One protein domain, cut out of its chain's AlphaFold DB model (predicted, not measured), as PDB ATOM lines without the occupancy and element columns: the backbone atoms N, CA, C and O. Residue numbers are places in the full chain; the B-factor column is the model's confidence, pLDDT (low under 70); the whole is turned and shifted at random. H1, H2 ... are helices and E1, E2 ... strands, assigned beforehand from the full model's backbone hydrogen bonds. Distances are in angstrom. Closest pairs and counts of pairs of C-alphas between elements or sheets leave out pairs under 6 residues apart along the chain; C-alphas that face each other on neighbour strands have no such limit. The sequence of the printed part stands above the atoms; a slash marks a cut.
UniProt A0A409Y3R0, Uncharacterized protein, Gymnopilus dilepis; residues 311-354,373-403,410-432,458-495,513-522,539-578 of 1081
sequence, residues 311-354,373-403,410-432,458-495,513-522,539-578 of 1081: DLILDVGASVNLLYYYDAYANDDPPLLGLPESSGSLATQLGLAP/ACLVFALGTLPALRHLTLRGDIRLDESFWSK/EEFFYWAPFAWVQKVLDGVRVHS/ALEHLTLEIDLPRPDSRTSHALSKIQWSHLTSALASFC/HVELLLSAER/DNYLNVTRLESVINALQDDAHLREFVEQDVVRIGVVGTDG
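This is residues 311 to 354, 373 to 403, 410 to 432, 458 to 495, 513 to 522 and 539 to 578 of the 1081 residues of an uncharacterized protein of Gymnopilus dilepis (UniProt A0A409Y3R0). A twisted wall of five parallel strands has helices H3, H5 and H6 over one face, in two layers. Past the end of E3, E2 and E4 pair as a small antiparallel sheet with H4 packed on it, and loop residues 328 to 345 lead from E2 to H1. The printed part has 186 residues, mixed in class, with seven named helices and seven named strands in the order E1 E2 H1 H2 E3 E4 H3 E5 H4 H5 E6 H6 H7 E7; the large sheet's order is E1 E3 E5 E6 E7. It is compact, with a radius of gyration of the C-alphas of 16.4 A and spans of 52 by 39 by 32 A.

Start at edge strand E1, residues 311 to 315, parallel to E3, residues 387 to 393, with N 312 and O 387 2.9 A apart. Next come E5, residues 461 to 468 (N 390 to O 463, 2.8 A), E6, residues 513 to 520 (N 464 to O 515, 2.8 A), and edge strand E7, residues 569 to 574 (N 516 to O 570, 2.8 A). H3, residues 418 to 429, runs along E3 at a height over the sheet of 10.6 A. On the same face, H5, residues 485 to 495, has a height of 10.5 A and H6, residues 539 to 556, one of 8.5 A. H3 and H5 touch at a shallow tilt of 12 degrees, the same way, closest at C-alphas 422 and 490, 5.2 A. H7, residues 561 to 565, only grazes the sheet. E2, residues 322 to 327, is antiparallel to E4, residues 411 to 416, with N 324 and O 414 2.8 A apart. H4, residues 473 to 481, touches H6 at C-alphas 480 and 550, 5.9 A, with H6 residues 546 to 553 alone. H2, residues 374 to 377, touches H3 residues 423 to 428 alone, at C-alphas 377 and 427, 4.6 A. H1, residues 346 to 349, is close to H3 but not clearly touching, at 7.9 A between C-alphas 347 and 420. Every O i to N i+4 pair is within hydrogen-bond range in H5 and H7, but 7 of 8 in H3, 4 of 5 in H4 and 13 of 14 in H6; H1 and H2 are too short for one.

Find C-alpha 311 at (-6.467, -4.509, 44.484), where E1 begins. E5 spans 22.2 A, E6 22.7 A and H6 26.2 A; E7 ends at C-alpha 574, (10.467, 4.695, 41.680).

The C-alphas of Pro 383 and Lys 403 are farthest apart, 52.7 A. Five cuts leave C-alpha gaps of 17.3 A (354 to 373), 7.5 A (403 to 410), 12.5 A (432 to 458), 9.1 A (495 to 513) and 13.0 A (522 to 539). The link E2 to H1 is long. The mean pLDDT of the printed part is 81.2, with 41 residues under 70, among them 329 to 344.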
ATOM      1  N   ASP A 311      -7.433  -5.530  44.879       97.38
ATOM      2  CA  ASP A 311      -6.467  -4.509  44.484       97.38
ATOM      3  C   ASP A 311      -7.172  -3.328  43.804       97.38
ATOM      4  O   ASP A 311      -7.800  -3.475  42.752       97.38
ATOM      5  N   LEU A 312      -7.031  -2.134  44.380       97.00
ATOM      6  CA  LEU A 312      -7.587  -0.895  43.840       97.00
ATOM      7  C   LEU A 312      -6.478   0.123  43.574       97.00
ATOM      8  O   LEU A 312      -5.750   0.492  44.489       97.00
ATOM      9  N   ILE A 313      -6.379   0.612  42.339       96.94
ATOM     10  CA  ILE A 313      -5.468   1.687  41.931       96.94
ATOM     11  C   ILE A 313      -6.303   2.891  41.491       96.94
ATOM     12  O   ILE A 313      -7.054   2.810  40.520       96.94
ATOM     13  N   LEU A 314      -6.174   4.012  42.195       96.06
ATOM     14  CA  LEU A 314      -6.846   5.267  41.868       96.06
ATOM     15  C   LEU A 314      -5.807   6.304  41.479       96.06
ATOM     16  O   LEU A 314      -4.983   6.680  42.304       96.06
ATOM     17  N   ASP A 315      -5.870   6.770  40.241       94.62
ATOM     18  CA  ASP A 315      -5.072   7.882  39.740       94.62
ATOM     19  C   ASP A 315      -5.976   9.096  39.583       94.62
ATOM     20  O   ASP A 315      -6.977   9.030  38.879       94.62
ATOM     21  N   VAL A 316      -5.683  10.187  40.275       87.56
ATOM     22  CA  VAL A 316      -6.548  11.375  40.265       87.56
ATOM     23  C   VAL A 316      -6.123  12.459  39.293       87.56
ATOM     24  O   VAL A 316      -6.806  13.482  39.188       87.56
ATOM     25  N   GLY A 317      -4.998  12.256  38.602       84.00
ATOM     26  CA  GLY A 317      -4.352  13.312  37.837       84.00
ATOM     27  C   GLY A 317      -4.254  14.619  38.636       84.00
ATOM     28  O   GLY A 317      -4.245  14.631  39.866       84.00
ATOM     29  N   ALA A 318      -4.251  15.741  37.919       81.31
ATOM     30  CA  ALA A 318      -4.078  17.051  38.543       81.31
ATOM     31  C   ALA A 318      -5.361  17.774  38.929       81.31
ATOM     32  O   ALA A 318      -5.298  18.814  39.581       81.31
ATOM     33  N   SER A 319      -6.530  17.296  38.496       80.12
ATOM     34  CA  SER A 319      -7.760  18.078  38.650       80.12
ATOM     35  C   SER A 319      -8.263  18.138  40.093       80.12
ATOM     36  O   SER A 319      -9.034  19.039  40.424       80.12
ATOM     37  N   VAL A 320      -7.828  17.223  40.965       81.62
ATOM     38  CA  VAL A 320      -8.141  17.269  42.406       81.62
ATOM     39  C   VAL A 320      -7.147  18.075  43.227       81.62
ATOM     40  O   VAL A 320      -7.380  18.274  44.422       81.62
ATOM     41  N   ASN A 321      -6.031  18.488  42.630       85.25
ATOM     42  CA  ASN A 321      -4.978  19.134  43.384       85.25
ATOM     43  C   ASN A 321      -5.454  20.495  43.896       85.25
ATOM     44  O   ASN A 321      -6.049  21.285  43.161       85.25
ATOM     45  N   LEU A 322      -5.169  20.771  45.165       85.50
ATOM     46  CA  LEU A 322      -5.377  22.094  45.744       85.50
ATOM     47  C   LEU A 322      -4.133  22.946  45.521       85.50
ATOM     48  O   LEU A 322      -3.019  22.423  45.567       85.50
ATOM     49  N   LEU A 323      -4.337  24.246  45.304       85.50
ATOM     50  CA  LEU A 323      -3.273  25.239  45.234       85.50
ATOM     51  C   LEU A 323      -2.791  25.571  46.651       85.50
ATOM     52  O   LEU A 323      -3.582  25.985  47.499       85.50
ATOM     53  N   TYR A 324      -1.496  25.413  46.887       85.12
ATOM     54  CA  TYR A 324      -0.802  25.784  48.112       85.12
ATOM     55  C   TYR A 324       0.155  26.941  47.821       85.12
ATOM     56  O   TYR A 324       0.814  26.967  46.778       85.12
ATOM     57  N   TYR A 325       0.231  27.884  48.756       85.00
ATOM     58  CA  TYR A 325       1.117  29.042  48.690       85.00
ATOM     59  C   TYR A 325       2.234  28.901  49.719       85.00
ATOM     60  O   TYR A 325       1.961  28.683  50.900       85.00
ATOM     61  N   TYR A 326       3.482  29.020  49.270       81.88
ATOM     62  CA  TYR A 326       4.637  29.099  50.152       81.88
ATOM     63  C   TYR A 326       5.143  30.542  50.213       81.88
ATOM     64  O   TYR A 326       5.545  31.096  49.190       81.88
ATOM     65  N   ASP A 327       5.159  31.102  51.423       79.19
ATOM     66  CA  ASP A 327       5.724  32.414  51.747       79.19
ATOM     67  C   ASP A 327       6.966  32.219  52.627       79.19
ATOM     68  O   ASP A 327       6.869  31.694  53.740       79.19
ATOM     69  N   ALA A 328       8.145  32.613  52.137       70.00
ATOM     70  CA  ALA A 328       9.390  32.495  52.895       70.00
ATOM     71  C   ALA A 328       9.458  33.405  54.139       70.00
ATOM     72  O   ALA A 328      10.287  33.153  55.016       70.00
ATOM     73  N   TYR A 329       8.622  34.447  54.227       69.00
ATOM     74  CA  TYR A 329       8.635  35.437  55.308       69.00
ATOM     75  C   TYR A 329       7.623  35.166  56.419       69.00
ATOM     76  O   TYR A 329       7.707  35.770  57.495       69.00
ATOM     77  N   ALA A 330       6.688  34.248  56.190       68.44
ATOM     78  CA  ALA A 330       5.774  33.790  57.219       68.44
ATOM     79  C   ALA A 330       6.548  32.910  58.223       68.44
ATOM     80  O   ALA A 330       6.766  31.722  58.006       68.44
ATOM     81  N   ASN A 331       7.009  33.513  59.328       57.91
ATOM     82  CA  ASN A 331       7.629  32.783  60.448       57.91
ATOM     83  C   ASN A 331       6.636  31.861  61.182       57.91
ATOM     84  O   ASN A 331       7.062  30.974  61.917       57.91
ATOM     85  N   ASP A 332       5.337  32.077  60.976       61.19
ATOM     86  CA  ASP A 332       4.249  31.231  61.454       61.19
ATOM     87  C   ASP A 332       3.656  30.492  60.250       61.19
ATOM     88  O   ASP A 332       3.525  31.104  59.188       61.19
ATOM     89  N   ASP A 333       3.294  29.211  60.408       56.00
ATOM     90  CA  ASP A 333       2.627  28.412  59.368       56.00
ATOM     91  C   ASP A 333       1.513  29.256  58.717       56.00
ATOM     92  O   ASP A 333       0.524  29.574  59.396       56.00
ATOM     93  N   PRO A 334       1.665  29.690  57.448       54.75
ATOM     94  CA  PRO A 334       0.714  30.609  56.845       54.75
ATOM     95  C   PRO A 334      -0.681  29.977  56.899       54.75
ATOM     96  O   PRO A 334      -0.821  28.775  56.648       54.75
ATOM     97  N   PRO A 335      -1.731  30.743  57.256       56.50
ATOM     98  CA  PRO A 335      -3.077  30.206  57.344       56.50
ATOM     99  C   PRO A 335      -3.436  29.556  56.012       56.50
ATOM    100  O   PRO A 335      -3.369  30.192  54.961       56.50
ATOM    101  N   LEU A 336      -3.784  28.273  56.101       54.28
ATOM    102  CA  LEU A 336      -4.052  27.334  55.015       54.28
ATOM    103  C   LEU A 336      -5.194  27.806  54.112       54.28
ATOM    104  O   LEU A 336      -6.313  27.293  54.155       54.28
ATOM    105  N   LEU A 337      -4.921  28.787  53.268       56.94
ATOM    106  CA  LEU A 337      -5.787  29.170  52.173       56.94
ATOM    107  C   LEU A 337      -5.468  28.250  50.999       56.94
ATOM    108  O   LEU A 337      -4.891  28.665  49.999       56.94
ATOM    109  N   GLY A 338      -5.870  26.982  51.134       56.59
ATOM    110  CA  GLY A 338      -6.107  26.121  49.982       56.59
ATOM    111  C   GLY A 338      -7.257  26.730  49.191       56.59
ATOM    112  O   GLY A 338      -8.417  26.384  49.409       56.59
ATOM    113  N   LEU A 339      -6.952  27.725  48.360       57.84
ATOM    114  CA  LEU A 339      -7.936  28.417  47.547       57.84
ATOM    115  C   LEU A 339      -8.252  27.505  46.363       57.84
ATOM    116  O   LEU A 339      -7.374  27.270  45.532       57.84
ATOM    117  N   PRO A 340      -9.478  26.968  46.244       58.03
ATOM    118  CA  PRO A 340      -9.882  26.401  44.973       58.03
ATOM    119  C   PRO A 340      -9.851  27.526  43.933       58.03
ATOM    120  O   PRO A 340     -10.460  28.574  44.143       58.03
ATOM    121  N   GLU A 341      -9.169  27.310  42.803       57.25
ATOM    122  CA  GLU A 341      -9.043  28.303  41.717       57.25
ATOM    123  C   GLU A 341     -10.402  28.830  41.231       57.25
ATOM    124  O   GLU A 341     -10.509  29.928  40.689       57.25
ATOM    125  N   SER A 342     -11.465  28.049  41.433       67.12
ATOM    126  CA  SER A 342     -12.833  28.455  41.149       67.12
ATOM    127  C   SER A 342     -13.846  27.685  41.999       67.12
ATOM    128  O   SER A 342     -13.633  26.536  42.398       67.12
ATOM    129  N   SER A 343     -15.016  28.288  42.222       64.25
ATOM    130  CA  SER A 343     -16.184  27.624  42.824       64.25
ATOM    131  C   SER A 343     -16.663  26.399  42.027       64.25
ATOM    132  O   SER A 343     -17.380  25.564  42.573       64.25
ATOM    133  N   GLY A 344     -16.236  26.266  40.766       69.19
ATOM    134  CA  GLY A 344     -16.476  25.106  39.911       69.19
ATOM    135  C   GLY A 344     -15.373  24.042  39.930       69.19
ATOM    136  O   GLY A 344     -15.536  23.035  39.245       69.19
ATOM    137  N   SER A 345     -14.274  24.221  40.674       75.94
ATOM    138  CA  SER A 345     -13.180  23.239  40.696       75.94
ATOM    139  C   SER A 345     -13.649  21.879  41.231       75.94
ATOM    140  O   SER A 345     -14.507  21.805  42.117       75.94
ATOM    141  N   LEU A 346     -13.070  20.794  40.713       75.75
ATOM    142  CA  LEU A 346     -13.369  19.430  41.159       75.75
ATOM    143  C   LEU A 346     -13.159  19.277  42.671       75.75
ATOM    144  O   LEU A 346     -13.985  18.674  43.350       75.75
ATOM    145  N   ALA A 347     -12.104  19.885  43.213       74.12
ATOM    146  CA  ALA A 347     -11.838  19.908  44.644       74.12
ATOM    147  C   ALA A 347     -12.976  20.538  45.466       74.12
ATOM    148  O   ALA A 347     -13.354  19.994  46.505       74.12
ATOM    149  N   THR A 348     -13.568  21.644  45.001       76.31
ATOM    150  CA  THR A 348     -14.737  22.259  45.655       76.31
ATOM    151  C   THR A 348     -15.946  21.332  45.595       76.31
ATOM    152  O   THR A 348     -16.615  21.130  46.607       76.31
ATOM    153  N   GLN A 349     -16.216  20.736  44.430       78.44
ATOM    154  CA  GLN A 349     -17.371  19.853  44.236       78.44
ATOM    155  C   GLN A 349     -17.258  18.561  45.058       78.44
ATOM    156  O   GLN A 349     -18.251  18.073  45.594       78.44
ATOM    157  N   LEU A 350     -16.040  18.042  45.215       76.69
ATOM    158  CA  LEU A 350     -15.750  16.913  46.091       76.69
ATOM    159  C   LEU A 350     -15.714  17.310  47.569       76.69
ATOM    160  O   LEU A 350     -15.533  16.424  48.396       76.69
ATOM    161  N   GLY A 351     -15.868  18.587  47.935       77.44
ATOM    162  CA  GLY A 351     -15.773  19.059  49.318       77.44
ATOM    163  C   GLY A 351     -14.402  18.779  49.943       77.44
ATOM    164  O   GLY A 351     -14.341  18.262  51.058       77.44
ATOM    165  N   LEU A 352     -13.324  19.001  49.181       76.12
ATOM    166  CA  LEU A 352     -11.932  18.954  49.651       76.12
ATOM    167  C   LEU A 352     -11.474  20.304  50.211       76.12
ATOM    168  O   LEU A 352     -10.605  20.348  51.077       76.12
ATOM    169  N   ALA A 353     -12.049  21.402  49.714       72.12
ATOM    170  CA  ALA A 353     -11.748  22.735  50.211       72.12
ATOM    171  C   ALA A 353     -12.340  22.916  51.624       72.12
ATOM    172  O   ALA A 353     -13.513  22.581  51.831       72.12
ATOM    173  N   PRO A 354     -11.580  23.469  52.590       64.12
ATOM    174  CA  PRO A 354     -12.124  23.846  53.886       64.12
ATOM    175  C   PRO A 354     -13.294  24.801  53.659       64.12
ATOM    176  O   PRO A 354     -13.145  25.812  52.969       64.12
ATOM    177  N   ALA A 373     -21.392  10.630  45.638       54.44
ATOM    178  CA  ALA A 373     -19.935  10.779  45.616       54.44
ATOM    179  C   ALA A 373     -19.267  10.301  46.925       54.44
ATOM    180  O   ALA A 373     -18.084   9.960  46.923       54.44
ATOM    181  N   CYS A 374     -20.013  10.209  48.038       58.75
ATOM    182  CA  CYS A 374     -19.487   9.703  49.314       58.75
ATOM    183  C   CYS A 374     -19.013   8.245  49.240       58.75
ATOM    184  O   CYS A 374     -18.162   7.850  50.035       58.75
ATOM    185  N   LEU A 375     -19.527   7.439  48.305       57.53
ATOM    186  CA  LEU A 375     -19.181   6.018  48.225       57.53
ATOM    187  C   LEU A 375     -17.738   5.758  47.763       57.53
ATOM    188  O   LEU A 375     -17.149   4.788  48.226       57.53
ATOM    189  N   VAL A 376     -17.136   6.621  46.925       60.84
ATOM    190  CA  VAL A 376     -15.699   6.488  46.581       60.84
ATOM    191  C   VAL A 376     -14.825   6.714  47.806       60.84
ATOM    192  O   VAL A 376     -13.775   6.098  47.940       60.84
ATOM    193  N   PHE A 377     -15.269   7.570  48.722       68.56
ATOM    194  CA  PHE A 377     -14.562   7.778  49.975       68.56
ATOM    195  C   PHE A 377     -14.853   6.643  50.959       68.56
ATOM    196  O   PHE A 377     -13.947   6.226  51.659       68.56
ATOM    197  N   ALA A 378     -16.038   6.027  50.944       81.19
ATOM    198  CA  ALA A 378     -16.397   4.899  51.809       81.19
ATOM    199  C   ALA A 378     -15.736   3.547  51.429       81.19
ATOM    200  O   ALA A 378     -16.392   2.501  51.452       81.19
ATOM    201  N   LEU A 379     -14.432   3.529  51.127       86.94
ATOM    202  CA  LEU A 379     -13.667   2.316  50.798       86.94
ATOM    203  C   LEU A 379     -13.666   1.276  51.927       86.94
ATOM    204  O   LEU A 379     -13.479   0.091  51.662       86.94
ATOM    205  N   GLY A 380     -13.964   1.675  53.169       84.88
ATOM    206  CA  GLY A 380     -14.199   0.739  54.275       84.88
ATOM    207  C   GLY A 380     -15.349  -0.251  54.022       84.88
ATOM    208  O   GLY A 380     -15.441  -1.270  54.700       84.88
ATOM    209  N   THR A 381     -16.204   0.005  53.025       85.62
ATOM    210  CA  THR A 381     -17.259  -0.925  52.588       85.62
ATOM    211  C   THR A 381     -16.745  -2.131  51.800       85.62
ATOM    212  O   THR A 381     -17.543  -3.044  51.581       85.62
ATOM    213  N   LEU A 382     -15.477  -2.150  51.372       91.88
ATOM    214  CA  LEU A 382     -14.866  -3.191  50.538       91.88
ATOM    215  C   LEU A 382     -14.112  -4.207  51.422       91.88
ATOM    216  O   LEU A 382     -12.917  -4.038  51.664       91.88
ATOM    217  N   PRO A 383     -14.773  -5.262  51.944       91.56
ATOM    218  CA  PRO A 383     -14.153  -6.194  52.889       91.56
ATOM    219  C   PRO A 383     -13.014  -7.023  52.287       91.56
ATOM    220  O   PRO A 383     -12.199  -7.538  53.041       91.56
ATOM    221  N   ALA A 384     -12.968  -7.178  50.961       93.75
ATOM    222  CA  ALA A 384     -11.929  -7.939  50.273       93.75
ATOM    223  C   ALA A 384     -10.687  -7.103  49.926       93.75
ATOM    224  O   ALA A 384      -9.678  -7.686  49.540       93.75
ATOM    225  N   LEU A 385     -10.740  -5.773  50.077       94.94
ATOM    226  CA  LEU A 385      -9.674  -4.880  49.632       94.94
ATOM    227  C   LEU A 385      -8.424  -5.069  50.493       94.94
ATOM    228  O   LEU A 385      -8.424  -4.710  51.670       94.94
ATOM    229  N   ARG A 386      -7.361  -5.599  49.883       95.56
ATOM    230  CA  ARG A 386      -6.061  -5.860  50.515       95.56
ATOM    231  C   ARG A 386      -5.009  -4.838  50.131       95.56
ATOM    232  O   ARG A 386      -4.226  -4.453  50.997       95.56
ATOM    233  N   HIS A 387      -5.009  -4.372  48.881       96.69
ATOM    234  CA  HIS A 387      -4.047  -3.391  48.391       96.69
ATOM    235  C   HIS A 387      -4.761  -2.162  47.820       96.69
ATOM    236  O   HIS A 387      -5.567  -2.257  46.895       96.69
ATOM    237  N   LEU A 388      -4.428  -0.985  48.345       96.44
ATOM    238  CA  LEU A 388      -4.885   0.303  47.824       96.44
ATOM    239  C   LEU A 388      -3.679   1.085  47.314       96.44
ATOM    240  O   LEU A 388      -2.773   1.372  48.086       96.44
ATOM    241  N   THR A 389      -3.665   1.442  46.034       97.00
ATOM    242  CA  THR A 389      -2.669   2.341  45.446       97.00
ATOM    243  C   THR A 389      -3.327   3.660  45.076       97.00
ATOM    244  O   THR A 389      -4.275   3.687  44.298       97.00
ATOM    245  N   LEU A 390      -2.820   4.759  45.619       96.19
ATOM    246  CA  LEU A 390      -3.245   6.113  45.288       96.19
ATOM    247  C   LEU A 390      -2.136   6.765  44.467       96.19
ATOM    248  O   LEU A 390      -0.996   6.801  44.921       96.19
ATOM    249  N   ARG A 391      -2.457   7.254  43.271       95.69
ATOM    250  CA  ARG A 391      -1.534   7.991  42.407       95.69
ATOM    251  C   ARG A 391      -1.972   9.436  42.303       95.69
ATOM    252  O   ARG A 391      -3.154   9.692  42.090       95.69
ATOM    253  N   GLY A 392      -1.034  10.359  42.430       93.56
ATOM    254  CA  GLY A 392      -1.287  11.773  42.188       93.56
ATOM    255  C   GLY A 392      -0.022  12.492  41.753       93.56
ATOM    256  O   GLY A 392       1.083  11.999  41.970       93.56
ATOM    257  N   ASP A 393      -0.179  13.658  41.145       93.12
ATOM    258  CA  ASP A 393       0.936  14.489  40.710       93.12
ATOM    259  C   ASP A 393       1.061  15.741  41.582       93.12
ATOM    260  O   ASP A 393       0.079  16.304  42.056       93.12
ATOM    261  N   ILE A 394       2.291  16.190  41.812       93.00
ATOM    262  CA  ILE A 394       2.570  17.524  42.332       93.00
ATOM    263  C   ILE A 394       2.990  18.385  41.151       93.00
ATOM    264  O   ILE A 394       3.902  18.035  40.402       93.00
ATOM    265  N   ARG A 395       2.348  19.540  40.987       91.38
ATOM    266  CA  ARG A 395       2.730  20.521  39.964       91.38
ATOM    267  C   ARG A 395       3.264  21.774  40.625       91.38
ATOM    268  O   ARG A 395       2.802  22.164  41.691       91.38
ATOM    269  N   LEU A 396       4.233  22.407  39.980       89.00
ATOM    270  CA  LEU A 396       4.783  23.690  40.400       89.00
ATOM    271  C   LEU A 396       4.390  24.738  39.368       89.00
ATOM    272  O   LEU A 396       4.513  24.480  38.169       89.00
ATOM    273  N   ASP A 397       3.917  25.899  39.822       82.81
ATOM    274  CA  ASP A 397       3.662  27.011  38.909       82.81
ATOM    275  C   ASP A 397       4.968  27.751  38.646       82.81
ATOM    276  O   ASP A 397       5.583  28.316  39.554       82.81
ATOM    277  N   GLU A 398       5.408  27.756  37.393       69.88
ATOM    278  CA  GLU A 398       6.578  28.527  36.977       69.88
ATOM    279  C   GLU A 398       6.265  30.007  36.715       69.88
ATOM    280  O   GLU A 398       7.184  30.818  36.595       69.88
ATOM    281  N   SER A 399       4.987  30.390  36.641       61.88
ATOM    282  CA  SER A 399       4.590  31.746  36.250       61.88
ATOM    283  C   SER A 399       4.745  32.797  37.358       61.88
ATOM    284  O   SER A 399       4.825  33.987  37.055       61.88
ATOM    285  N   PHE A 400       4.891  32.376  38.618       58.12
ATOM    286  CA  PHE A 400       4.940  33.259  39.795       58.12
ATOM    287  C   PHE A 400       6.299  33.299  40.505       58.12
ATOM    288  O   PHE A 400       6.377  33.529  41.705       58.12
ATOM    289  N   TRP A 401       7.398  33.106  39.775       60.38
ATOM    290  CA  TRP A 401       8.737  33.275  40.347       60.38
ATOM    291  C   TRP A 401       9.105  34.759  40.309       60.38
ATOM    292  O   TRP A 401       9.722  35.226  39.348       60.38
ATOM    293  N   SER A 402       8.712  35.521  41.331       55.19
ATOM    294  CA  SER A 402       9.214  36.882  41.505       55.19
ATOM    295  C   SER A 402      10.653  36.798  42.029       55.19
ATOM    296  O   SER A 402      10.957  36.136  43.021       55.19
ATOM    297  N   LYS A 403      11.588  37.403  41.293       52.50
ATOM    298  CA  LYS A 403      12.959  37.576  41.772       52.50
ATOM    299  C   LYS A 403      12.965  38.885  42.556       52.50
ATOM    300  O   LYS A 403      12.792  39.933  41.934       52.50
ATOM    301  N   GLU A 410      11.624  33.951  46.849       66.06
ATOM    302  CA  GLU A 410      10.924  34.114  48.134       66.06
ATOM    303  C   GLU A 410       9.503  33.532  48.151       66.06
ATOM    304  O   GLU A 410       9.022  33.152  49.215       66.06
ATOM    305  N   GLU A 411       8.864  33.352  46.990       79.19
ATOM    306  CA  GLU A 411       7.472  32.893  46.895       79.19
ATOM    307  C   GLU A 411       7.285  31.913  45.725       79.19
ATOM    308  O   GLU A 411       7.858  32.095  44.647       79.19
ATOM    309  N   PHE A 412       6.495  30.855  45.928       83.44
ATOM    310  CA  PHE A 412       6.035  29.985  44.841       83.44
ATOM    311  C   PHE A 412       4.719  29.285  45.200       83.44
ATOM    312  O   PHE A 412       4.368  29.120  46.371       83.44
ATOM    313  N   PHE A 413       4.014  28.831  44.166       87.06
ATOM    314  CA  PHE A 413       2.783  28.062  44.294       87.06
ATOM    315  C   PHE A 413       2.993  26.617  43.850       87.06
ATOM    316  O   PHE A 413       3.753  26.337  42.914       87.06
ATOM    317  N   TYR A 414       2.300  25.692  44.508       90.38
ATOM    318  CA  TYR A 414       2.294  24.290  44.117       90.38
ATOM    319  C   TYR A 414       0.902  23.678  44.228       90.38
ATOM    320  O   TYR A 414       0.135  24.008  45.127       90.38
ATOM    321  N   TRP A 415       0.586  22.760  43.325       91.00
ATOM    322  CA  TRP A 415      -0.634  21.966  43.362       91.00
ATOM    323  C   TRP A 415      -0.304  20.584  43.896       91.00
ATOM    324  O   TRP A 415       0.596  19.934  43.365       91.00
ATOM    325  N   ALA A 416      -1.021  20.131  44.924       92.44
ATOM    326  CA  ALA A 416      -0.819  18.804  45.501       92.44
ATOM    327  C   ALA A 416      -2.143  18.092  45.847       92.44
ATOM    328  O   ALA A 416      -3.123  18.752  46.213       92.44
ATOM    329  N   PRO A 417      -2.176  16.745  45.812       93.56
ATOM    330  CA  PRO A 417      -3.380  15.945  46.056       93.56
ATOM    331  C   PRO A 417      -3.626  15.652  47.549       93.56
ATOM    332  O   PRO A 417      -4.396  14.751  47.879       93.56
ATOM    333  N   PHE A 418      -2.975  16.353  48.486       93.25
ATOM    334  CA  PHE A 418      -2.943  15.952  49.902       93.25
ATOM    335  C   PHE A 418      -4.328  15.884  50.557       93.25
ATOM    336  O   PHE A 418      -4.640  14.894  51.216       93.25
ATOM    337  N   ALA A 419      -5.190  16.879  50.326       89.88
ATOM    338  CA  ALA A 419      -6.557  16.869  50.857       89.88
ATOM    339  C   ALA A 419      -7.404  15.724  50.280       89.88
ATOM    340  O   ALA A 419      -8.230  15.136  50.982       89.88
ATOM    341  N   TRP A 420      -7.186  15.374  49.007       91.50
ATOM    342  CA  TRP A 420      -7.850  14.229  48.393       91.50
ATOM    343  C   TRP A 420      -7.389  12.913  49.031       91.50
ATOM    344  O   TRP A 420      -8.233  12.114  49.439       91.50
ATOM    345  N   VAL A 421      -6.072  12.721  49.184       93.62
ATOM    346  CA  VAL A 421      -5.494  11.543  49.854       93.62
ATOM    347  C   VAL A 421      -6.065  11.407  51.263       93.62
ATOM    348  O   VAL A 421      -6.555  10.338  51.618       93.62
ATOM    349  N   GLN A 422      -6.082  12.493  52.041       92.62
ATOM    350  CA  GLN A 422      -6.653  12.503  53.387       92.62
ATOM    351  C   GLN A 422      -8.110  12.026  53.388       92.62
ATOM    352  O   GLN A 422      -8.455  11.121  54.144       92.62
ATOM    353  N   LYS A 423      -8.950  12.556  52.495       90.00
ATOM    354  CA  LYS A 423     -10.370  12.188  52.435       90.00
ATOM    355  C   LYS A 423     -10.600  10.719  52.068       90.00
ATOM    356  O   LYS A 423     -11.530  10.097  52.583       90.00
ATOM    357  N   VAL A 424      -9.768  10.154  51.190       91.31
ATOM    358  CA  VAL A 424      -9.803   8.717  50.868       91.31
ATOM    359  C   VAL A 424      -9.421   7.883  52.088       91.31
ATOM    360  O   VAL A 424     -10.143   6.949  52.431       91.31
ATOM    361  N   LEU A 425      -8.335   8.242  52.780       92.19
ATOM    362  CA  LEU A 425      -7.895   7.538  53.988       92.19
ATOM    363  C   LEU A 425      -8.937   7.618  55.107       92.19
ATOM    364  O   LEU A 425      -9.200   6.613  55.764       92.19
ATOM    365  N   ASP A 426      -9.575   8.772  55.290       89.31
ATOM    366  CA  ASP A 426     -10.646   8.953  56.269       89.31
ATOM    367  C   ASP A 426     -11.826   8.029  55.976       89.31
ATOM    368  O   ASP A 426     -12.331   7.348  56.868       89.31
ATOM    369  N   GLY A 427     -12.250   7.917  54.721       88.19
ATOM    370  CA  GLY A 427     -13.377   7.055  54.395       88.19
ATOM    371  C   GLY A 427     -13.055   5.544  54.373       88.19
ATOM    372  O   GLY A 427     -13.971   4.723  54.503       88.19
ATOM    373  N   VAL A 428     -11.772   5.148  54.365       89.56
ATOM    374  CA  VAL A 428     -11.347   3.781  54.742       89.56
ATOM    375  C   VAL A 428     -11.665   3.490  56.224       89.56
ATOM    376  O   VAL A 428     -11.938   2.343  56.579       89.56
ATOM    377  N   ARG A 429     -11.698   4.511  57.095       84.94
ATOM    378  CA  ARG A 429     -11.847   4.367  58.561       84.94
ATOM    379  C   ARG A 429     -13.285   4.392  59.075       84.94
ATOM    380  O   ARG A 429     -13.579   3.745  60.080       84.94
ATOM    381  N   VAL A 430     -14.192   5.103  58.396       76.56
ATOM    382  CA  VAL A 430     -15.559   5.441  58.872       76.56
ATOM    383  C   VAL A 430     -16.433   4.233  59.289       76.56
ATOM    384  O   VAL A 430     -17.430   4.406  59.984       76.56
ATOM    385  N   HIS A 431     -16.066   2.992  58.956       66.25
ATOM    386  CA  HIS A 431     -16.850   1.799  59.312       66.25
ATOM    387  C   HIS A 431     -16.665   1.284  60.750       66.25
ATOM    388  O   HIS A 431     -17.430   0.417  61.168       66.25
ATOM    389  N   SER A 432     -15.709   1.805  61.530       57.22
ATOM    390  CA  SER A 432     -15.427   1.238  62.858       57.22
ATOM    391  C   SER A 432     -16.273   1.801  64.009       57.22
ATOM    392  O   SER A 432     -16.366   1.138  65.038       57.22
ATOM    393  N   ALA A 458      -9.811  -5.267  55.767       84.56
ATOM    394  CA  ALA A 458      -8.777  -6.209  55.342       84.56
ATOM    395  C   ALA A 458      -7.601  -5.541  54.612       84.56
ATOM    396  O   ALA A 458      -6.779  -6.239  54.027       84.56
ATOM    397  N   LEU A 459      -7.513  -4.205  54.632       92.31
ATOM    398  CA  LEU A 459      -6.453  -3.481  53.948       92.31
ATOM    399  C   LEU A 459      -5.104  -3.812  54.596       92.31
ATOM    400  O   LEU A 459      -4.824  -3.396  55.725       92.31
ATOM    401  N   GLU A 460      -4.293  -4.580  53.871       93.56
ATOM    402  CA  GLU A 460      -2.965  -5.057  54.263       93.56
ATOM    403  C   GLU A 460      -1.883  -4.063  53.826       93.56
ATOM    404  O   GLU A 460      -0.934  -3.813  54.575       93.56
ATOM    405  N   HIS A 461      -2.046  -3.457  52.646       94.81
ATOM    406  CA  HIS A 461      -1.045  -2.593  52.025       94.81
ATOM    407  C   HIS A 461      -1.658  -1.322  51.433       94.81
ATOM    408  O   HIS A 461      -2.605  -1.370  50.646       94.81
ATOM    409  N   LEU A 462      -1.066  -0.180  51.755       95.94
ATOM    410  CA  LEU A 462      -1.366   1.112  51.145       95.94
ATOM    411  C   LEU A 462      -0.125   1.586  50.391       95.94
ATOM    412  O   LEU A 462       0.921   1.772  50.998       95.94
ATOM    413  N   THR A 463      -0.229   1.812  49.086       96.56
ATOM    414  CA  THR A 463       0.815   2.459  48.284       96.56
ATOM    415  C   THR A 463       0.367   3.863  47.904       96.56
ATOM    416  O   THR A 463      -0.724   4.045  47.376       96.56
ATOM    417  N   LEU A 464       1.202   4.863  48.146       96.19
ATOM    418  CA  LEU A 464       0.990   6.223  47.672       96.19
ATOM    419  C   LEU A 464       2.101   6.560  46.683       96.19
ATOM    420  O   LEU A 464       3.254   6.684  47.077       96.19
ATOM    421  N   GLU A 465       1.760   6.664  45.406       95.62
ATOM    422  CA  GLU A 465       2.678   7.009  44.322       95.62
ATOM    423  C   GLU A 465       2.482   8.491  43.975       95.62
ATOM    424  O   GLU A 465       1.418   8.887  43.503       95.62
ATOM    425  N   ILE A 466       3.481   9.326  44.265       94.19
ATOM    426  CA  ILE A 466       3.432  10.764  43.973       94.19
ATOM    427  C   ILE A 466       4.434  11.082  42.874       94.19
ATOM    428  O   ILE A 466       5.646  10.940  43.071       94.19
ATOM    429  N   ASP A 467       3.920  11.551  41.743       92.88
ATOM    430  CA  ASP A 467       4.719  12.073  40.646       92.88
ATOM    431  C   ASP A 467       5.147  13.512  40.955       92.88
ATOM    432  O   ASP A 467       4.334  14.413  41.143       92.88
ATOM    433  N   LEU A 468       6.454  13.732  41.031       92.12
ATOM    434  CA  LEU A 468       7.092  15.018  41.272       92.12
ATOM    435  C   LEU A 468       7.533  15.622  39.939       92.12
ATOM    436  O   LEU A 468       8.061  14.891  39.100       92.12
ATOM    437  N   PRO A 469       7.415  16.943  39.748       89.06
ATOM    438  CA  PRO A 469       7.814  17.592  38.508       89.06
ATOM    439  C   PRO A 469       9.311  17.388  38.261       89.06
ATOM    440  O   PRO A 469      10.101  17.244  39.203       89.06
ATOM    441  N   ARG A 470       9.715  17.372  36.983       83.56
ATOM    442  CA  ARG A 470      11.116  17.125  36.609       83.56
ATOM    443  C   ARG A 470      12.058  18.074  37.379       83.56
ATOM    444  O   ARG A 470      11.942  19.286  37.214       83.56
ATOM    445  N   PRO A 471      13.041  17.550  38.139       76.25
ATOM    446  CA  PRO A 471      13.925  18.386  38.942       76.25
ATOM    447  C   PRO A 471      14.884  19.212  38.070       76.25
ATOM    448  O   PRO A 471      15.967  18.766  37.697       76.25
ATOM    449  N   ASP A 472      14.546  20.457  37.782       82.00
ATOM    450  CA  ASP A 472      15.496  21.518  37.454       82.00
ATOM    451  C   ASP A 472      16.005  22.213  38.744       82.00
ATOM    452  O   ASP A 472      15.655  21.835  39.865       82.00
ATOM    453  N   SER A 473      16.924  23.180  38.645       72.75
ATOM    454  CA  SER A 473      17.447  23.853  39.851       72.75
ATOM    455  C   SER A 473      16.381  24.610  40.649       72.75
ATOM    456  O   SER A 473      16.557  24.769  41.853       72.75
ATOM    457  N   ARG A 474      15.305  25.066  39.997       78.12
ATOM    458  CA  ARG A 474      14.225  25.847  40.609       78.12
ATOM    459  C   ARG A 474      13.242  24.928  41.328       78.12
ATOM    460  O   ARG A 474      13.089  25.017  42.542       78.12
ATOM    461  N   THR A 475      12.689  23.961  40.610       82.00
ATOM    462  CA  THR A 475      11.806  22.911  41.131       82.00
ATOM    463  C   THR A 475      12.426  22.155  42.303       82.00
ATOM    464  O   THR A 475      11.729  21.869  43.261       82.00
ATOM    465  N   SER A 476      13.739  21.905  42.312       82.00
ATOM    466  CA  SER A 476      14.398  21.245  43.456       82.00
ATOM    467  C   SER A 476      14.327  22.062  44.745       82.00
ATOM    468  O   SER A 476      14.122  21.500  45.818       82.00
ATOM    469  N   HIS A 477      14.506  23.382  44.643       82.25
ATOM    470  CA  HIS A 477      14.341  24.276  45.784       82.25
ATOM    471  C   HIS A 477      12.875  24.286  46.228       82.25
ATOM    472  O   HIS A 477      12.608  24.056  47.402       82.25
ATOM    473  N   ALA A 478      11.934  24.437  45.294       83.56
ATOM    474  CA  ALA A 478      10.504  24.402  45.597       83.56
ATOM    475  C   ALA A 478      10.074  23.084  46.272       83.56
ATOM    476  O   ALA A 478       9.411  23.109  47.302       83.56
ATOM    477  N   LEU A 479      10.538  21.930  45.778       85.88
ATOM    478  CA  LEU A 479      10.272  20.611  46.364       85.88
ATOM    479  C   LEU A 479      10.769  20.493  47.812       85.88
ATOM    480  O   LEU A 479      10.098  19.878  48.638       85.88
ATOM    481  N   SER A 480      11.914  21.105  48.139       83.62
ATOM    482  CA  SER A 480      12.438  21.139  49.515       83.62
ATOM    483  C   SER A 480      11.618  22.019  50.465       83.62
ATOM    484  O   SER A 480      11.800  21.952  51.678       83.62
ATOM    485  N   LYS A 481      10.734  22.854  49.912       86.62
ATOM    486  CA  LYS A 481       9.890  23.812  50.629       86.62
ATOM    487  C   LYS A 481       8.414  23.401  50.671       86.62
ATOM    488  O   LYS A 481       7.631  24.070  51.336       86.62
ATOM    489  N   ILE A 482       8.032  22.309  49.999       88.81
ATOM    490  CA  ILE A 482       6.680  21.748  50.089       88.81
ATOM    491  C   ILE A 482       6.387  21.367  51.539       88.81
ATOM    492  O   ILE A 482       7.173  20.673  52.185       88.81
ATOM    493  N   GLN A 483       5.228  21.795  52.035       89.12
ATOM    494  CA  GLN A 483       4.747  21.407  53.352       89.12
ATOM    495  C   GLN A 483       4.148  20.001  53.282       89.12
ATOM    496  O   GLN A 483       3.010  19.799  52.856       89.12
ATOM    497  N   TRP A 484       4.937  19.015  53.702       90.31
ATOM    498  CA  TRP A 484       4.526  17.610  53.734       90.31
ATOM    499  C   TRP A 484       3.620  17.266  54.922       90.31
ATOM    500  O   TRP A 484       3.003  16.202  54.908       90.31
ATOM    501  N   SER A 485       3.475  18.174  55.892       88.56
ATOM    502  CA  SER A 485       2.702  17.996  57.131       88.56
ATOM    503  C   SER A 485       1.259  17.530  56.895       88.56
ATOM    504  O   SER A 485       0.732  16.703  57.638       88.56
ATOM    505  N   HIS A 486       0.601  17.999  55.832       88.38
ATOM    506  CA  HIS A 486      -0.746  17.542  55.462       88.38
ATOM    507  C   HIS A 486      -0.787  16.065  55.097       88.38
ATOM    508  O   HIS A 486      -1.682  15.334  55.514       88.38
ATOM    509  N   LEU A 487       0.199  15.621  54.322       92.25
ATOM    510  CA  LEU A 487       0.293  14.229  53.936       92.25
ATOM    511  C   LEU A 487       0.726  13.364  55.124       92.25
ATOM    512  O   LEU A 487       0.130  12.317  55.374       92.25
ATOM    513  N   THR A 488       1.742  13.804  55.868       92.44
ATOM    514  CA  THR A 488       2.285  13.059  57.007       92.44
ATOM    515  C   THR A 488       1.260  12.911  58.125       92.44
ATOM    516  O   THR A 488       1.112  11.814  58.657       92.44
ATOM    517  N   SER A 489       0.477  13.951  58.426       90.75
ATOM    518  CA  SER A 489      -0.616  13.886  59.404       90.75
ATOM    519  C   SER A 489      -1.748  12.955  58.963       90.75
ATOM    520  O   SER A 489      -2.233  12.172  59.781       90.75
ATOM    521  N   ALA A 490      -2.133  12.962  57.682       91.69
ATOM    522  CA  ALA A 490      -3.136  12.039  57.150       91.69
ATOM    523  C   ALA A 490      -2.683  10.571  57.259       91.69
ATOM    524  O   ALA A 490      -3.448   9.712  57.709       91.69
ATOM    525  N   LEU A 491      -1.423  10.289  56.910       92.62
ATOM    526  CA  LEU A 491      -0.820   8.957  57.030       92.62
ATOM    527  C   LEU A 491      -0.647   8.525  58.490       92.62
ATOM    528  O   LEU A 491      -0.975   7.389  58.830       92.62
ATOM    529  N   ALA A 492      -0.177   9.421  59.359       91.38
ATOM    530  CA  ALA A 492      -0.026   9.166  60.788       91.38
ATOM    531  C   ALA A 492      -1.377   8.833  61.422       91.38
ATOM    532  O   ALA A 492      -1.521   7.802  62.069       91.38
ATOM    533  N   SER A 493      -2.397   9.648  61.140       90.38
ATOM    534  CA  SER A 493      -3.769   9.412  61.581       90.38
ATOM    535  C   SER A 493      -4.263   8.029  61.127       90.38
ATOM    536  O   SER A 493      -4.839   7.287  61.921       90.38
ATOM    537  N   PHE A 494      -3.968   7.631  59.882       90.56
ATOM    538  CA  PHE A 494      -4.341   6.318  59.342       90.56
ATOM    539  C   PHE A 494      -3.636   5.158  60.051       90.56
ATOM    540  O   PHE A 494      -4.250   4.120  60.310       90.56
ATOM    541  N   CYS A 495      -2.369   5.342  60.415       90.50
ATOM    542  CA  CYS A 495      -1.594   4.340  61.140       90.50
ATOM    543  C   CYS A 495      -1.986   4.250  62.630       90.50
ATOM    544  O   CYS A 495      -1.926   3.162  63.207       90.50
ATOM    545  N   HIS A 513       1.057  -2.304  56.092       91.44
ATOM    546  CA  HIS A 513       2.231  -1.685  55.499       91.44
ATOM    547  C   HIS A 513       1.811  -0.498  54.640       91.44
ATOM    548  O   HIS A 513       0.880  -0.585  53.842       91.44
ATOM    549  N   VAL A 514       2.491   0.628  54.824       93.06
ATOM    550  CA  VAL A 514       2.326   1.827  54.009       93.06
ATOM    551  C   VAL A 514       3.612   2.034  53.220       93.06
ATOM    552  O   VAL A 514       4.699   2.073  53.791       93.06
ATOM    553  N   GLU A 515       3.507   2.167  51.906       94.50
ATOM    554  CA  GLU A 515       4.624   2.435  51.008       94.50
ATOM    555  C   GLU A 515       4.394   3.770  50.297       94.50
ATOM    556  O   GLU A 515       3.473   3.918  49.501       94.50
ATOM    557  N   LEU A 516       5.225   4.762  50.597       94.06
ATOM    558  CA  LEU A 516       5.256   6.049  49.918       94.06
ATOM    559  C   LEU A 516       6.321   5.998  48.824       94.06
ATOM    560  O   LEU A 516       7.520   5.962  49.102       94.06
ATOM    561  N   LEU A 517       5.876   5.986  47.577       93.38
ATOM    562  CA  LEU A 517       6.701   5.924  46.387       93.38
ATOM    563  C   LEU A 517       6.754   7.298  45.723       93.38
ATOM    564  O   LEU A 517       5.754   7.805  45.227       93.38
ATOM    565  N   LEU A 518       7.940   7.900  45.696       90.62
ATOM    566  CA  LEU A 518       8.180   9.152  44.988       90.62
ATOM    567  C   LEU A 518       8.743   8.850  43.605       90.62
ATOM    568  O   LEU A 518       9.759   8.168  43.454       90.62
ATOM    569  N   SER A 519       8.078   9.370  42.594       88.38
ATOM    570  CA  SER A 519       8.415   9.190  41.193       88.38
ATOM    571  C   SER A 519       8.781  10.564  40.640       88.38
ATOM    572  O   SER A 519       8.070  11.529  40.880       88.38
ATOM    573  N   ALA A 520       9.923  10.718  39.967       81.94
ATOM    574  CA  ALA A 520      10.160  11.940  39.195       81.94
ATOM    575  C   ALA A 520       9.481  11.765  37.841       81.94
ATOM    576  O   ALA A 520       9.761  10.770  37.171       81.94
ATOM    577  N   GLU A 521       8.634  12.728  37.471       69.44
ATOM    578  CA  GLU A 521       7.754  12.738  36.304       69.44
ATOM    579  C   GLU A 521       8.356  11.946  35.139       69.44
ATOM    580  O   GLU A 521       9.265  12.390  34.419       69.44
ATOM    581  N   ARG A 522       7.840  10.728  34.953       57.53
ATOM    582  CA  ARG A 522       7.971  10.021  33.688       57.53
ATOM    583  C   ARG A 522       7.101  10.799  32.721       57.53
ATOM    584  O   ARG A 522       5.886  10.774  32.857       57.53
ATOM    585  N   ASP A 539      21.126  14.497  33.828       52.91
ATOM    586  CA  ASP A 539      19.929  14.998  34.511       52.91
ATOM    587  C   ASP A 539      19.341  13.938  35.454       52.91
ATOM    588  O   ASP A 539      19.008  14.247  36.594       52.91
ATOM    589  N   ASN A 540      19.349  12.661  35.053       53.16
ATOM    590  CA  ASN A 540      18.851  11.570  35.897       53.16
ATOM    591  C   ASN A 540      19.613  11.432  37.230       53.16
ATOM    592  O   ASN A 540      19.009  11.076  38.238       53.16
ATOM    593  N   TYR A 541      20.918  11.734  37.277       54.50
ATOM    594  CA  TYR A 541      21.695  11.660  38.525       54.50
ATOM    595  C   TYR A 541      21.406  12.817  39.480       54.50
ATOM    596  O   TYR A 541      21.307  12.596  40.686       54.50
ATOM    597  N   LEU A 542      21.255  14.036  38.952       59.59
ATOM    598  CA  LEU A 542      20.852  15.183  39.766       59.59
ATOM    599  C   LEU A 542      19.465  14.937  40.368       59.59
ATOM    600  O   LEU A 542      19.273  15.200  41.556       59.59
ATOM    601  N   ASN A 543      18.555  14.343  39.592       64.25
ATOM    602  CA  ASN A 543      17.208  14.008  40.042       64.25
ATOM    603  C   ASN A 543      17.214  13.085  41.269       64.25
ATOM    604  O   ASN A 543      16.499  13.366  42.223       64.25
ATOM    605  N   VAL A 544      18.073  12.057  41.314       70.69
ATOM    606  CA  VAL A 544      18.154  11.145  42.476       70.69
ATOM    607  C   VAL A 544      18.621  11.871  43.740       70.69
ATOM    608  O   VAL A 544      17.965  11.771  44.770       70.69
ATOM    609  N   THR A 545      19.703  12.655  43.675       70.81
ATOM    610  CA  THR A 545      20.185  13.415  44.851       70.81
ATOM    611  C   THR A 545      19.194  14.474  45.335       70.81
ATOM    612  O   THR A 545      19.197  14.846  46.504       70.81
ATOM    613  N   ARG A 546      18.342  14.980  44.440       73.69
ATOM    614  CA  ARG A 546      17.299  15.956  44.775       73.69
ATOM    615  C   ARG A 546      16.101  15.268  45.424       73.69
ATOM    616  O   ARG A 546      15.626  15.751  46.446       73.69
ATOM    617  N   LEU A 547      15.708  14.095  44.928       81.12
ATOM    618  CA  LEU A 547      14.718  13.241  45.586       81.12
ATOM    619  C   LEU A 547      15.176  12.806  46.983       81.12
ATOM    620  O   LEU A 547      14.356  12.786  47.891       81.12
ATOM    621  N   GLU A 548      16.473  12.555  47.200       84.00
ATOM    622  CA  GLU A 548      17.008  12.263  48.542       84.00
ATOM    623  C   GLU A 548      16.702  13.380  49.555       84.00
ATOM    624  O   GLU A 548      16.379  13.077  50.699       84.00
ATOM    625  N   SER A 549      16.729  14.660  49.159       81.62
ATOM    626  CA  SER A 549      16.341  15.749  50.074       81.62
ATOM    627  C   SER A 549      14.855  15.730  50.442       81.62
ATOM    628  O   SER A 549      14.525  15.982  51.598       81.62
ATOM    629  N   VAL A 550      13.976  15.372  49.502       85.00
ATOM    630  CA  VAL A 550      12.534  15.219  49.758       85.00
ATOM    631  C   VAL A 550      12.280  14.025  50.678       85.00
ATOM    632  O   VAL A 550      11.501  14.122  51.621       85.00
ATOM    633  N   ILE A 551      12.989  12.915  50.456       88.25
ATOM    634  CA  ILE A 551      12.921  11.729  51.317       88.25
ATOM    635  C   ILE A 551      13.373  12.067  52.734       88.25
ATOM    636  O   ILE A 551      12.688  11.693  53.677       88.25
ATOM    637  N   ASN A 552      14.487  12.786  52.892       87.00
ATOM    638  CA  ASN A 552      14.970  13.186  54.213       87.00
ATOM    639  C   ASN A 552      13.948  14.091  54.915       87.00
ATOM    640  O   ASN A 552      13.629  13.847  56.069       87.00
ATOM    641  N   ALA A 553      13.362  15.065  54.204       84.81
ATOM    642  CA  ALA A 553      12.315  15.921  54.764       84.81
ATOM    643  C   ALA A 553      11.088  15.116  55.238       84.81
ATOM    644  O   ALA A 553      10.561  15.383  56.313       84.81
ATOM    645  N   LEU A 554      10.669  14.098  54.480       86.56
ATOM    646  CA  LEU A 554       9.573  13.199  54.865       86.56
ATOM    647  C   LEU A 554       9.931  12.259  56.027       86.56
ATOM    648  O   LEU A 554       9.061  11.921  56.824       86.56
ATOM    649  N   GLN A 555      11.186  11.814  56.113       87.69
ATOM    650  CA  GLN A 555      11.680  10.967  57.206       87.69
ATOM    651  C   GLN A 555      11.854  11.749  58.514       87.69
ATOM    652  O   GLN A 555      11.644  11.188  59.589       87.69
ATOM    653  N   ASP A 556      12.226  13.025  58.415       85.56
ATOM    654  CA  ASP A 556      12.447  13.916  59.555       85.56
ATOM    655  C   ASP A 556      11.144  14.552  60.080       85.56
ATOM    656  O   ASP A 556      11.145  15.130  61.171       85.56
ATOM    657  N   ASP A 557      10.028  14.431  59.349       88.62
ATOM    658  CA  ASP A 557       8.722  14.940  59.770       88.62
ATOM    659  C   ASP A 557       8.244  14.252  61.059       88.62
ATOM    660  O   ASP A 557       8.169  13.021  61.160       88.62
ATOM    661  N   ALA A 558       7.899  15.065  62.062       86.31
ATOM    662  CA  ALA A 558       7.566  14.593  63.402       86.31
ATOM    663  C   ALA A 558       6.379  13.615  63.427       86.31
ATOM    664  O   ALA A 558       6.327  12.764  64.315       86.31
ATOM    665  N   HIS A 559       5.450  13.700  62.467       83.94
ATOM    666  CA  HIS A 559       4.283  12.820  62.408       83.94
ATOM    667  C   HIS A 559       4.596  11.440  61.816       83.94
ATOM    668  O   HIS A 559       3.949  10.466  62.196       83.94
ATOM    669  N   LEU A 560       5.571  11.328  60.903       86.12
ATOM    670  CA  LEU A 560       5.929  10.054  60.261       86.12
ATOM    671  C   LEU A 560       7.108   9.339  60.910       86.12
ATOM    672  O   LEU A 560       7.203   8.116  60.786       86.12
ATOM    673  N   ARG A 561       7.987  10.072  61.600       88.94
ATOM    674  CA  ARG A 561       9.245   9.539  62.129       88.94
ATOM    675  C   ARG A 561       9.073   8.242  62.921       88.94
ATOM    676  O   ARG A 561       9.783   7.276  62.660       88.94
ATOM    677  N   GLU A 562       8.106   8.191  63.837       88.12
ATOM    678  CA  GLU A 562       7.837   6.989  64.640       88.12
ATOM    679  C   GLU A 562       7.437   5.785  63.766       88.12
ATOM    680  O   GLU A 562       7.950   4.682  63.947       88.12
ATOM    681  N   PHE A 563       6.570   5.989  62.770       87.56
ATOM    682  CA  PHE A 563       6.096   4.920  61.885       87.56
ATOM    683  C   PHE A 563       7.166   4.436  60.902       87.56
ATOM    684  O   PHE A 563       7.184   3.256  60.544       87.56
ATOM    685  N   VAL A 564       8.066   5.325  60.475       89.12
ATOM    686  CA  VAL A 564       9.231   4.971  59.653       89.12
ATOM    687  C   VAL A 564      10.232   4.155  60.474       89.12
ATOM    688  O   VAL A 564      10.702   3.117  60.010       89.12
ATOM    689  N   GLU A 565      10.519   4.566  61.713       88.56
ATOM    690  CA  GLU A 565      11.400   3.825  62.630       88.56
ATOM    691  C   GLU A 565      10.840   2.425  62.967       88.56
ATOM    692  O   GLU A 565      11.611   1.480  63.150       88.56
ATOM    693  N   GLN A 566       9.511   2.266  62.977       86.69
ATOM    694  CA  GLN A 566       8.811   0.988  63.172       86.69
ATOM    695  C   GLN A 566       8.649   0.138  61.888       86.69
ATOM    696  O   GLN A 566       8.073  -0.947  61.963       86.69
ATOM    697  N   ASP A 567       9.138   0.592  60.725       88.31
ATOM    698  CA  ASP A 567       8.954  -0.055  59.403       88.31
ATOM    699  C   ASP A 567       7.471  -0.246  58.999       88.31
ATOM    700  O   ASP A 567       7.122  -1.108  58.186       88.31
ATOM    701  N   VAL A 568       6.581   0.578  59.568       89.38
ATOM    702  CA  VAL A 568       5.161   0.664  59.188       89.38
ATOM    703  C   VAL A 568       5.021   1.478  57.904       89.38
ATOM    704  O   VAL A 568       4.273   1.086  57.011       89.38
ATOM    705  N   VAL A 569       5.779   2.576  57.795       92.12
ATOM    706  CA  VAL A 569       5.841   3.438  56.608       92.12
ATOM    707  C   VAL A 569       7.210   3.292  55.946       92.12
ATOM    708  O   VAL A 569       8.239   3.596  56.544       92.12
ATOM    709  N   ARG A 570       7.232   2.860  54.683       92.81
ATOM    710  CA  ARG A 570       8.438   2.787  53.851       92.81
ATOM    711  C   ARG A 570       8.408   3.880  52.801       92.81
ATOM    712  O   ARG A 570       7.443   3.983  52.059       92.81
ATOM    713  N   ILE A 571       9.480   4.661  52.710       92.81
ATOM    714  CA  ILE A 571       9.621   5.723  51.708       92.81
ATOM    715  C   ILE A 571      10.638   5.261  50.661       92.81
ATOM    716  O   ILE A 571      11.783   4.952  51.000       92.81
ATOM    717  N   GLY A 572      10.218   5.180  49.400       91.25
ATOM    718  CA  GLY A 572      11.019   4.706  48.275       91.25
ATOM    719  C   GLY A 572      10.976   5.654  47.078       91.25
ATOM    720  O   GLY A 572      10.100   6.507  46.972       91.25
ATOM    721  N   VAL A 573      11.927   5.488  46.156       87.06
ATOM    722  CA  VAL A 573      11.944   6.192  44.865       87.06
ATOM    723  C   VAL A 573      11.682   5.196  43.750       87.06
ATOM    724  O   VAL A 573      12.383   4.186  43.653       87.06
ATOM    725  N   VAL A 574      10.716   5.491  42.885       82.06
ATOM    726  CA  VAL A 574      10.467   4.695  41.680       82.06
ATOM    727  C   VAL A 574      11.462   5.126  40.611       82.06
ATOM    728  O   VAL A 574      11.504   6.285  40.199       82.06
ATOM    729  N   GLY A 575      12.310   4.196  40.171       73.06
ATOM    730  CA  GLY A 575      13.214   4.451  39.054       73.06
ATOM    731  C   GLY A 575      12.444   4.627  37.744       73.06
ATOM    732  O   GLY A 575      11.391   4.023  37.543       73.06
ATOM    733  N   THR A 576      13.020   5.374  36.798       49.84
ATOM    734  CA  THR A 576      12.458   5.601  35.450       49.84
ATOM    735  C   THR A 576      12.205   4.328  34.648       49.84
ATOM    736  O   THR A 576      11.557   4.403  33.607       49.84
ATOM    737  N   ASP A 577      12.666   3.171  35.121       48.88
ATOM    738  CA  ASP A 577      12.563   1.873  34.451       48.88
ATOM    739  C   ASP A 577      11.472   0.980  35.081       48.88
ATOM    740  O   ASP A 577      11.190  -0.102  34.583       48.88
ATOM    741  N   GLY A 578      10.786   1.445  36.136       47.50
ATOM    742  CA  GLY A 578       9.683   0.716  36.777       47.50
ATOM    743  C   GLY A 578      10.147  -0.459  37.639       47.50
ATOM    744  O   GLY A 578       9.325  -1.150  38.239       47.50
TER     745      GLY A 578